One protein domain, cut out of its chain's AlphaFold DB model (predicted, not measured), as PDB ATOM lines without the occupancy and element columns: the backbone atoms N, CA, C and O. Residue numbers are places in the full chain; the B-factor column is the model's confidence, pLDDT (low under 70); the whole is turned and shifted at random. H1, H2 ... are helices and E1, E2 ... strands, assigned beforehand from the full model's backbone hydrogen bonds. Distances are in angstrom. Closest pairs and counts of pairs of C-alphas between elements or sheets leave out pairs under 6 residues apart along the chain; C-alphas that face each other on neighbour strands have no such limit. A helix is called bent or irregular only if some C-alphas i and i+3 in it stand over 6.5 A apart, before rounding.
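Overview. This is residues 193 to 256 and 288 to 303 of the 303 residues of an uncharacterized protein of Pristionchus pacificus (UniProt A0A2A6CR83). A two-stranded ribbon, E1 and E2, has the helices H1 and H2 on one side and H3 on the opposite side, in a flat and open arrangement with few contacts between the named elements. Residues 225 to 239, a long stretch with no named element, run from H2 past the end of the ribbon where E1 ends and E2 begins, and on to H3. The printed part has 80 residues, with two named strands and three named helices in the order E1, H1, H2, H3, E2; the sheet has the order E1 - E2, antiparallel, and the class is mixed, helices and strands. It is only just loose, close to compact, with a radius of gyration of the C-alphas of 14.4 A and spans of 41 by 36 by 18 A.

Along the chain. E1 covers residues 195 to 201, 19.2 A from first to last C-alpha, and begins with C-alpha 195 at (-41.313, 3.201, 54.881). E2 covers residues 293 to 299, 19.3 A long, and ends with C-alpha 299 at (-41.621, 6.485, 50.703). H1 covers residues 207 to 213 and is 10.2 A long. H2, residues 215 to 224, measures 13.4 A. H3, residues 240 to 249, measures 13.9 A and begins with C-alpha 240 at (-26.667, -18.757, 49.743). H3 is irregular, but only just: C-alphas 243 and 246 are 6.53 A apart.

Arrangement. E1 and E2 are antiparallel neighbours, with 162 degrees between their N-to-C directions. The C-alphas of Val 197 and Val 297, which face each other, are 4.7 A apart. N 198 and O 296 are within hydrogen-bond range at 3.0 A, and so are N 296 and O 198 at 3.0 A. H1 and H2 are close but not clearly touching; their closest C-alphas, those of Arg 211 and Val 218, are 6.3 A apart. Their lines stand at a steep tilt of 67 degrees, and they run opposite ways. H2 is apart from E1 and E2, H3 is apart from E1, H1 and H2, and H1 is apart from E2. Each O i to N i+4 pair of H1 and H2 is within hydrogen-bond range; in H3, 4 of 6 are.

Size, cuts and confidence. The C-alphas of Glu 254 and Asn 302, the two farthest apart, are 41.0 A apart. Residues 257 to 287 are cut out, and C-alphas 256 and 288 are 25.3 A apart across the cut, which lies in the link from H3 to E2. The links E1 to H1 and H1 to H2 are tight; the link H2 to H3 is long, with 15 residues. The mean pLDDT of the printed part is 75.5; residues 193 to 194 and 288 to 303 are under 70, and E2 has a mean of 42.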
ATOM      1  N   LYS A 193     -46.588   7.461  58.789       67.75
ATOM      2  CA  LYS A 193     -45.686   7.352  57.629       67.75
ATOM      3  C   LYS A 193     -44.805   6.108  57.789       67.75
ATOM      4  O   LYS A 193     -43.842   6.110  58.551       67.75
ATOM      5  N   ARG A 194     -45.157   5.029  57.087       69.56
ATOM      6  CA  ARG A 194     -44.381   3.783  57.052       69.56
ATOM      7  C   ARG A 194     -43.519   3.744  55.797       69.56
ATOM      8  O   ARG A 194     -44.015   3.941  54.687       69.56
ATOM      9  N   TRP A 195     -42.237   3.462  55.978       72.56
ATOM     10  CA  TRP A 195     -41.313   3.201  54.881       72.56
ATOM     11  C   TRP A 195     -41.587   1.830  54.268       72.56
ATOM     12  O   TRP A 195     -41.907   0.881  54.982       72.56
ATOM     13  N   SER A 196     -41.451   1.730  52.947       75.25
ATOM     14  CA  SER A 196     -41.409   0.446  52.253       75.25
ATOM     15  C   SER A 196     -39.977   0.205  51.791       75.25
ATOM     16  O   SER A 196     -39.380   1.045  51.112       75.25
ATOM     17  N   VAL A 197     -39.416  -0.926  52.210       79.00
ATOM     18  CA  VAL A 197     -38.060  -1.346  51.855       79.00
ATOM     19  C   VAL A 197     -38.173  -2.523  50.902       79.00
ATOM     20  O   VAL A 197     -38.767  -3.541  51.250       79.00
ATOM     21  N   LEU A 198     -37.593  -2.384  49.712       83.38
ATOM     22  CA  LEU A 198     -37.429  -3.476  48.764       83.38
ATOM     23  C   LEU A 198     -35.960  -3.901  48.757       83.38
ATOM     24  O   LEU A 198     -35.072  -3.122  48.406       83.38
ATOM     25  N   MET A 199     -35.715  -5.155  49.127       84.44
ATOM     26  CA  MET A 199     -34.407  -5.783  48.985       84.44
ATOM     27  C   MET A 199     -34.394  -6.601  47.699       84.44
ATOM     28  O   MET A 199     -35.130  -7.579  47.581       84.44
ATOM     29  N   VAL A 200     -33.551  -6.204  46.744       85.06
ATOM     30  CA  VAL A 200     -33.306  -6.980  45.526       85.06
ATOM     31  C   VAL A 200     -31.902  -7.554  45.594       85.06
ATOM     32  O   VAL A 200     -30.917  -6.840  45.794       85.06
ATOM     33  N   SER A 201     -31.819  -8.866  45.430       83.38
ATOM     34  CA  SER A 201     -30.582  -9.625  45.530       83.38
ATOM     35  C   SER A 201     -30.445 -10.552  44.342       83.38
ATOM     36  O   SER A 201     -31.375 -11.291  44.023       83.38
ATOM     37  N   PHE A 202     -29.267 -10.542  43.733       84.75
ATOM     38  CA  PHE A 202     -28.916 -11.467  42.671       84.75
ATOM     39  C   PHE A 202     -28.047 -12.579  43.254       84.75
ATOM     40  O   PHE A 202     -27.032 -12.303  43.900       84.75
ATOM     41  N   ASP A 203     -28.463 -13.826  43.052       82.56
ATOM     42  CA  ASP A 203     -27.664 -14.983  43.448       82.56
ATOM     43  C   ASP A 203     -26.563 -15.259  42.412       82.56
ATOM     44  O   ASP A 203     -26.741 -14.996  41.220       82.56
ATOM     45  N   SER A 204     -25.426 -15.773  42.880       81.81
ATOM     46  CA  SER A 204     -24.314 -16.270  42.056       81.81
ATOM     47  C   SER A 204     -23.705 -15.274  41.058       81.81
ATOM     48  O   SER A 204     -23.073 -15.676  40.079       81.81
ATOM     49  N   VAL A 205     -23.862 -13.968  41.281       84.56
ATOM     50  CA  VAL A 205     -23.224 -12.928  40.460       84.56
ATOM     51  C   VAL A 205     -22.212 -12.151  41.276       84.56
ATOM     52  O   VAL A 205     -22.510 -11.741  42.386       84.56
ATOM     53  N   SER A 206     -21.031 -11.915  40.703       84.75
ATOM     54  CA  SER A 206     -20.025 -11.039  41.297       84.75
ATOM     55  C   SER A 206     -20.297  -9.558  41.004       84.75
ATOM     56  O   SER A 206     -20.992  -9.230  40.033       84.75
ATOM     57  N   GLN A 207     -19.674  -8.652  41.771       85.50
ATOM     58  CA  GLN A 207     -19.835  -7.215  41.574       85.50
ATOM     59  C   GLN A 207     -19.416  -6.811  40.161       85.50
ATOM     60  O   GLN A 207     -20.107  -6.082  39.447       85.50
ATOM     61  N   MET A 208     -18.291  -7.375  39.735       87.62
ATOM     62  CA  MET A 208     -17.727  -7.147  38.417       87.62
ATOM     63  C   MET A 208     -18.562  -7.804  37.314       87.62
ATOM     64  O   MET A 208     -18.731  -7.214  36.249       87.62
ATOM     65  N   THR A 209     -19.130  -8.989  37.554       88.75
ATOM     66  CA  THR A 209     -20.011  -9.662  36.588       88.75
ATOM     67  C   THR A 209     -21.286  -8.864  36.338       88.75
ATOM     68  O   THR A 209     -21.659  -8.682  35.181       88.75
ATOM     69  N   PHE A 210     -21.928  -8.335  37.381       89.31
ATOM     70  CA  PHE A 210     -23.116  -7.490  37.231       89.31
ATOM     71  C   PHE A 210     -22.811  -6.228  36.422       89.31
ATOM     72  O   PHE A 210     -23.528  -5.930  35.470       89.31
ATOM     73  N   ARG A 211     -21.705  -5.533  36.732       89.00
ATOM     74  CA  ARG A 211     -21.277  -4.342  35.980       89.00
ATOM     75  C   ARG A 211     -21.024  -4.643  34.503       89.00
ATOM     76  O   ARG A 211     -21.465  -3.879  33.651       89.00
ATOM     77  N   ARG A 212     -20.396  -5.782  34.193       89.94
ATOM     78  CA  ARG A 212     -20.141  -6.220  32.808       89.94
ATOM     79  C   ARG A 212     -21.410  -6.622  32.059       89.94
ATOM     80  O   ARG A 212     -21.555  -6.284  30.891       89.94
ATOM     81  N   LYS A 213     -22.306  -7.382  32.695       89.25
ATOM     82  CA  LYS A 213     -23.497  -7.950  32.036       89.25
ATOM     83  C   LYS A 213     -24.689  -6.998  31.996       89.25
ATOM     84  O   LYS A 213     -25.543  -7.154  31.131       89.25
ATOM     85  N   LEU A 214     -24.749  -6.021  32.899       90.88
ATOM     86  CA  LEU A 214     -25.862  -5.076  33.022       90.88
ATOM     87  C   LEU A 214     -25.383  -3.609  33.036       90.88
ATOM     88  O   LEU A 214     -25.755  -2.848  33.933       90.88
ATOM     89  N   PRO A 215     -24.601  -3.159  32.033       91.00
ATOM     90  CA  PRO A 215     -24.012  -1.819  32.035       91.00
ATOM     91  C   PRO A 215     -25.070  -0.707  32.000       91.00
ATOM     92  O   PRO A 215     -24.914   0.317  32.657       91.00
ATOM     93  N   LYS A 216     -26.190  -0.924  31.293       93.44
ATOM     94  CA  LYS A 216     -27.315   0.027  31.250       93.44
ATOM     95  C   LYS A 216     -27.983   0.185  32.618       93.44
ATOM     96  O   LYS A 216     -28.317   1.298  33.009       93.44
ATOM     97  N   THR A 217     -28.151  -0.920  33.344       91.62
ATOM     98  CA  THR A 217     -28.743  -0.924  34.687       91.62
ATOM     99  C   THR A 217     -27.835  -0.212  35.678       91.62
ATOM    100  O   THR A 217     -28.313   0.613  36.446       91.62
ATOM    101  N   VAL A 218     -26.528  -0.487  35.639       89.81
ATOM    102  CA  VAL A 218     -25.548   0.195  36.495       89.81
ATOM    103  C   VAL A 218     -25.538   1.693  36.231       89.81
ATOM    104  O   VAL A 218     -25.636   2.458  37.183       89.81
ATOM    105  N   LYS A 219     -25.514   2.103  34.957       91.25
ATOM    106  CA  LYS A 219     -25.589   3.515  34.576       91.25
ATOM    107  C   LYS A 219     -26.826   4.192  35.174       91.25
ATOM    108  O   LYS A 219     -26.708   5.209  35.839       91.25
ATOM    109  N   TYR A 220     -27.999   3.581  35.005       92.50
ATOM    110  CA  TYR A 220     -29.249   4.100  35.562       92.50
ATOM    111  C   TYR A 220     -29.226   4.184  37.098       92.50
ATOM    112  O   TYR A 220     -29.670   5.166  37.684       92.50
ATOM    113  N   LEU A 221     -28.688   3.166  37.774       89.06
ATOM    114  CA  LEU A 221     -28.603   3.150  39.234       89.06
ATOM    115  C   LEU A 221     -27.679   4.250  39.769       89.06
ATOM    116  O   LEU A 221     -28.043   4.928  40.729       89.06
ATOM    117  N   GLU A 222     -26.497   4.412  39.180       86.25
ATOM    118  CA  GLU A 222     -25.477   5.347  39.662       86.25
ATOM    119  C   GLU A 222     -25.778   6.796  39.261       86.25
ATOM    120  O   GLU A 222     -25.648   7.687  40.097       86.25
ATOM    121  N   GLU A 223     -26.212   7.031  38.019       88.94
ATOM    122  CA  GLU A 223     -26.393   8.383  37.474       88.94
ATOM    123  C   GLU A 223     -27.805   8.938  37.718       88.94
ATOM    124  O   GLU A 223     -27.939  10.088  38.124       88.94
ATOM    125  N   GLU A 224     -28.856   8.131  37.526       89.88
ATOM    126  CA  GLU A 224     -30.247   8.621  37.571       89.88
ATOM    127  C   GLU A 224     -30.872   8.480  38.962       89.88
ATOM    128  O   GLU A 224     -31.576   9.366  39.442       89.88
ATOM    129  N   LEU A 225     -30.625   7.352  39.635       84.50
ATOM    130  CA  LEU A 225     -31.190   7.082  40.963       84.50
ATOM    131  C   LEU A 225     -30.310   7.575  42.119       84.50
ATOM    132  O   LEU A 225     -30.755   7.531  43.266       84.50
ATOM    133  N   GLY A 226     -29.074   8.010  41.846       81.44
ATOM    134  CA  GLY A 226     -28.119   8.411  42.882       81.44
ATOM    135  C   GLY A 226     -27.826   7.285  43.879       81.44
ATOM    136  O   GLY A 226     -27.702   7.522  45.081       81.44
ATOM    137  N   THR A 227     -27.786   6.039  43.397       83.69
ATOM    138  CA  THR A 227     -27.635   4.855  44.250       83.69
ATOM    139  C   THR A 227     -26.294   4.872  44.971       83.69
ATOM    140  O   THR A 227     -25.238   5.071  44.374       83.69
ATOM    141  N   ILE A 228     -26.325   4.567  46.265       83.12
ATOM    142  CA  ILE A 228     -25.120   4.408  47.073       83.12
ATOM    143  C   ILE A 228     -24.518   3.018  46.825       83.12
ATOM    144  O   ILE A 228     -25.138   1.995  47.123       83.12
ATOM    145  N   VAL A 229     -23.292   2.978  46.297       81.81
ATOM    146  CA  VAL A 229     -22.575   1.729  46.001       81.81
ATOM    147  C   VAL A 229     -21.610   1.368  47.127       81.81
ATOM    148  O   VAL A 229     -20.652   2.086  47.409       81.81
ATOM    149  N   MET A 230     -21.815   0.197  47.728       83.00
ATOM    150  CA  MET A 230     -20.948  -0.343  48.778       83.00
ATOM    151  C   MET A 230     -19.794  -1.159  48.174       83.00
ATOM    152  O   MET A 230     -19.859  -2.382  48.106       83.00
ATOM    153  N   ASN A 231     -18.723  -0.496  47.732       78.81
ATOM    154  CA  ASN A 231     -17.578  -1.169  47.090       78.81
ATOM    155  C   ASN A 231     -16.768  -2.091  48.022       78.81
ATOM    156  O   ASN A 231     -16.043  -2.950  47.540       78.81
ATOM    157  N   GLY A 232     -16.878  -1.911  49.341       77.19
ATOM    158  CA  GLY A 232     -16.234  -2.771  50.344       77.19
ATOM    159  C   GLY A 232     -17.137  -3.868  50.902       77.19
ATOM    160  O   GLY A 232     -16.767  -4.520  51.874       77.19
ATOM    161  N   TYR A 233     -18.341  -4.037  50.351       81.25
ATOM    162  CA  TYR A 233     -19.256  -5.071  50.810       81.25
ATOM    163  C   TYR A 233     -18.715  -6.458  50.450       81.25
ATOM    164  O   TYR A 233     -18.370  -6.714  49.297       81.25
ATOM    165  N   ASN A 234     -18.679  -7.354  51.434       79.69
ATOM    166  CA  ASN A 234     -18.247  -8.731  51.255       79.69
ATOM    167  C   ASN A 234     -19.247  -9.706  51.890       79.69
ATOM    168  O   ASN A 234     -20.029  -9.329  52.767       79.69
ATOM    169  N   ILE A 235     -19.221 -10.955  51.433       80.19
ATOM    170  CA  ILE A 235     -20.046 -12.041  51.968       80.19
ATOM    171  C   ILE A 235     -19.339 -12.724  53.141       80.19
ATOM    172  O   ILE A 235     -18.113 -12.741  53.216       80.19
ATOM    173  N   VAL A 236     -20.122 -13.295  54.056       85.31
ATOM    174  CA  VAL A 236     -19.603 -14.032  55.225       85.31
ATOM    175  C   VAL A 236     -19.251 -15.484  54.865       85.31
ATOM    176  O   VAL A 236     -18.457 -16.118  55.547       85.31
ATOM    177  N   GLY A 237     -19.787 -15.996  53.755       84.25
ATOM    178  CA  GLY A 237     -19.450 -17.301  53.192       84.25
ATOM    179  C   GLY A 237     -19.982 -17.445  51.767       84.25
ATOM    180  O   GLY A 237     -20.735 -16.594  51.300       84.25
ATOM    181  N   ASP A 238     -19.574 -18.512  51.080       79.94
ATOM    182  CA  ASP A 238     -19.797 -18.697  49.634       79.94
ATOM    183  C   ASP A 238     -21.227 -19.162  49.279       79.94
ATOM    184  O   ASP A 238     -21.793 -18.825  48.233       79.94
ATOM    185  N   GLY A 239     -21.871 -19.899  50.188       83.06
ATOM    186  CA  GLY A 239     -23.220 -20.406  49.969       83.06
ATOM    187  C   GLY A 239     -24.324 -19.370  50.212       83.06
ATOM    188  O   GLY A 239     -24.153 -18.336  50.864       83.06
ATOM    189  N   THR A 240     -25.502 -19.650  49.649       84.69
ATOM    190  CA  THR A 240     -26.667 -18.757  49.743       84.69
ATOM    191  C   THR A 240     -27.168 -18.559  51.178       84.69
ATOM    192  O   THR A 240     -27.417 -17.405  51.538       84.69
ATOM    193  N   PRO A 241     -27.234 -19.594  52.039       85.94
ATOM    194  CA  PRO A 241     -27.516 -19.403  53.462       85.94
ATOM    195  C   PRO A 241     -26.503 -18.470  54.138       85.94
ATOM    196  O   PRO A 241     -26.898 -17.484  54.754       85.94
ATOM    197  N   GLN A 242     -25.204 -18.699  53.931       86.06
ATOM    198  CA  GLN A 242     -24.124 -17.912  54.536       86.06
ATOM    199  C   GLN A 242     -24.113 -16.455  54.060       86.06
ATOM    200  O   GLN A 242     -23.672 -15.567  54.787       86.06
ATOM    201  N   ALA A 243     -24.618 -16.181  52.855       84.50
ATOM    202  CA  ALA A 243     -24.781 -14.823  52.357       84.50
ATOM    203  C   ALA A 243     -26.031 -14.134  52.927       84.50
ATOM    204  O   ALA A 243     -25.964 -12.964  53.293       84.50
ATOM    205  N   PHE A 244     -27.186 -14.805  52.980       88.06
ATOM    206  CA  PHE A 244     -28.449 -14.158  53.364       88.06
ATOM    207  C   PHE A 244     -28.711 -14.119  54.858       88.06
ATOM    208  O   PHE A 244     -29.241 -13.109  55.322       88.06
ATOM    209  N   ILE A 245     -28.352 -15.169  55.595       89.00
ATOM    210  CA  ILE A 245     -28.619 -15.257  57.030       89.00
ATOM    211  C   ILE A 245     -28.042 -14.030  57.758       89.00
ATOM    212  O   ILE A 245     -28.842 -13.293  58.336       89.00
ATOM    213  N   PRO A 246     -26.752 -13.662  57.605       89.00
ATOM    214  CA  PRO A 246     -26.194 -12.494  58.296       89.00
ATOM    215  C   PRO A 246     -26.880 -11.172  57.964       89.00
ATOM    216  O   PRO A 246     -26.923 -10.264  58.786       89.00
ATOM    217  N   ILE A 247     -27.446 -11.048  56.765       86.00
ATOM    218  CA  ILE A 247     -28.100  -9.814  56.315       86.00
ATOM    219  C   ILE A 247     -29.506  -9.690  56.891       86.00
ATOM    220  O   ILE A 247     -29.973  -8.579  57.130       86.00
ATOM    221  N   LEU A 248     -30.186 -10.818  57.082       89.44
ATOM    222  CA  LEU A 248     -31.560 -10.850  57.570       89.44
ATOM    223  C   LEU A 248     -31.634 -10.951  59.095       89.44
ATOM    224  O   LEU A 248     -32.580 -10.433  59.682       89.44
ATOM    225  N   THR A 249     -30.659 -11.600  59.732       89.44
ATOM    226  CA  THR A 249     -30.681 -11.892  61.173       89.44
ATOM    227  C   THR A 249     -29.596 -11.164  61.957       89.44
ATOM    228  O   THR A 249     -29.728 -11.019  63.169       89.44
ATOM    229  N   GLY A 250     -28.529 -10.702  61.297       89.75
ATOM    230  CA  GLY A 250     -27.336 -10.190  61.974       89.75
ATOM    231  C   GLY A 250     -26.461 -11.274  62.617       89.75
ATOM    232  O   GLY A 250     -25.515 -10.922  63.312       89.75
ATOM    233  N   ALA A 251     -26.762 -12.557  62.390       89.69
ATOM    234  CA  ALA A 251     -26.034 -13.710  62.925       89.69
ATOM    235  C   ALA A 251     -25.466 -14.583  61.794       89.69
ATOM    236  O   ALA A 251     -25.967 -14.550  60.670       89.69
ATOM    237  N   THR A 252     -24.427 -15.369  62.056       88.69
ATOM    238  CA  THR A 252     -23.912 -16.354  61.091       88.69
ATOM    239  C   THR A 252     -24.790 -17.608  61.056       88.69
ATOM    240  O   THR A 252     -25.632 -17.823  61.925       88.69
ATOM    241  N   GLU A 253     -24.613 -18.460  60.041       85.62
ATOM    242  CA  GLU A 253     -25.318 -19.749  59.982       85.62
ATOM    243  C   GLU A 253     -24.984 -20.640  61.192       85.62
ATOM    244  O   GLU A 253     -25.872 -21.290  61.730       85.62
ATOM    245  N   GLU A 254     -23.731 -20.619  61.656       86.44
ATOM    246  CA  GLU A 254     -23.255 -21.414  62.799       86.44
ATOM    247  C   GLU A 254     -23.848 -20.955  64.142       86.44
ATOM    248  O   GLU A 254     -23.952 -21.742  65.081       86.44
ATOM    249  N   GLU A 255     -24.238 -19.683  64.241       87.31
ATOM    250  CA  GLU A 255     -24.883 -19.111  65.428       87.31
ATOM    251  C   GLU A 255     -26.374 -19.473  65.522       87.31
ATOM    252  O   GLU A 255     -26.987 -19.297  66.580       87.31
ATOM    253  N   LEU A 256     -26.970 -19.975  64.434       88.19
ATOM    254  CA  LEU A 256     -28.377 -20.356  64.378       88.19
ATOM    255  C   LEU A 256     -28.584 -21.868  64.572       88.19
ATOM    256  O   LEU A 256     -27.698 -22.675  64.292       88.19
ATOM    257  N   PHE A 288     -14.015 -14.630  42.877       27.56
ATOM    258  CA  PHE A 288     -14.868 -14.105  43.942       27.56
ATOM    259  C   PHE A 288     -16.321 -13.950  43.457       27.56
ATOM    260  O   PHE A 288     -16.628 -13.094  42.620       27.56
ATOM    261  N   SER A 289     -17.230 -14.746  44.025       28.25
ATOM    262  CA  SER A 289     -18.688 -14.601  43.913       28.25
ATOM    263  C   SER A 289     -19.180 -13.409  44.756       28.25
ATOM    264  O   SER A 289     -19.769 -13.544  45.819       28.25
ATOM    265  N   LEU A 290     -18.876 -12.188  44.314       30.83
ATOM    266  CA  LEU A 290     -19.295 -10.932  44.963       30.83
ATOM    267  C   LEU A 290     -20.787 -10.598  44.733       30.83
ATOM    268  O   LEU A 290     -21.122  -9.826  43.839       30.83
ATOM    269  N   ARG A 291     -21.700 -11.127  45.542       43.59
ATOM    270  CA  ARG A 291     -23.148 -10.871  45.394       43.59
ATOM    271  C   ARG A 291     -23.489  -9.380  45.546       43.59
ATOM    272  O   ARG A 291     -23.312  -8.811  46.619       43.59
ATOM    273  N   ILE A 292     -24.017  -8.740  44.497       34.94
ATOM    274  CA  ILE A 292     -24.541  -7.365  44.590       34.94
ATOM    275  C   ILE A 292     -25.957  -7.371  45.156       34.94
ATOM    276  O   ILE A 292     -26.842  -8.083  44.671       34.94
ATOM    277  N   LYS A 293     -26.181  -6.485  46.128       44.88
ATOM    278  CA  LYS A 293     -27.510  -6.101  46.600       44.88
ATOM    279  C   LYS A 293     -27.743  -4.622  46.342       44.88
ATOM    280  O   LYS A 293     -26.891  -3.792  46.652       44.88
ATOM    281  N   HIS A 294     -28.925  -4.307  45.830       43.22
ATOM    282  CA  HIS A 294     -29.447  -2.948  45.810       43.22
ATOM    283  C   HIS A 294     -30.621  -2.886  46.787       43.22
ATOM    284  O   HIS A 294     -31.586  -3.643  46.666       43.22
ATOM    285  N   ILE A 295     -30.518  -2.001  47.779       43.97
ATOM    286  CA  ILE A 295     -31.626  -1.681  48.676       43.97
ATOM    287  C   ILE A 295     -32.305  -0.447  48.095       43.97
ATOM    288  O   ILE A 295     -31.723   0.636  48.081       43.97
ATOM    289  N   LEU A 296     -33.528  -0.618  47.601       41.81
ATOM    290  CA  LEU A 296     -34.374   0.489  47.171       41.81
ATOM    291  C   LEU A 296     -35.330   0.805  48.316       41.81
ATOM    292  O   LEU A 296     -36.210   0.008  48.647       41.81
ATOM    293  N   VAL A 297     -35.152   1.970  48.932       43.56
ATOM    294  CA  VAL A 297     -36.091   2.471  49.936       43.56
ATOM    295  C   VAL A 297     -36.965   3.527  49.287       43.56
ATOM    296  O   VAL A 297     -36.460   4.522  48.772       43.56
ATOM    297  N   ARG A 298     -38.282   3.315  49.300       39.50
ATOM    298  CA  ARG A 298     -39.239   4.280  48.755       39.50
ATOM    299  C   ARG A 298     -40.232   4.691  49.831       39.50
ATOM    300  O   ARG A 298     -40.707   3.876  50.624       39.50
ATOM    301  N   ASN A 299     -40.555   5.981  49.850       35.78
ATOM    302  CA  ASN A 299     -41.621   6.485  50.703       35.78
ATOM    303  C   ASN A 299     -42.971   5.959  50.188       35.78
ATOM    304  O   ASN A 299     -43.274   6.087  49.001       35.78
ATOM    305  N   SER A 300     -43.783   5.378  51.074       38.91
ATOM    306  CA  SER A 300     -45.082   4.758  50.747       38.91
ATOM    307  C   SER A 300     -46.165   5.778  50.345       38.91
ATOM    308  O   SER A 300     -47.301   5.393  50.071       38.91
ATOM    309  N   THR A 301     -45.839   7.074  50.325       37.81
ATOM    310  CA  THR A 301     -46.779   8.176  50.069       37.81
ATOM    311  C   THR A 301     -47.067   8.444  48.588       37.81
ATOM    312  O   THR A 301     -47.984   9.202  48.313       37.81
ATOM    313  N   ASN A 302     -46.335   7.836  47.646       29.64
ATOM    314  CA  ASN A 302     -46.567   7.977  46.197       29.64
ATOM    315  C   ASN A 302     -46.822   6.609  45.534       29.64
ATOM    316  O   ASN A 302     -45.993   6.133  44.753       29.64
ATOM    317  N   ILE A 303     -47.946   5.974  45.887       31.47
ATOM    318  CA  ILE A 303     -48.575   4.866  45.142       31.47
ATOM    319  C   ILE A 303     -50.067   5.148  45.033       31.47
ATOM    320  O   ILE A 303     -50.687   5.331  46.107       31.47
TER     321      ILE A 303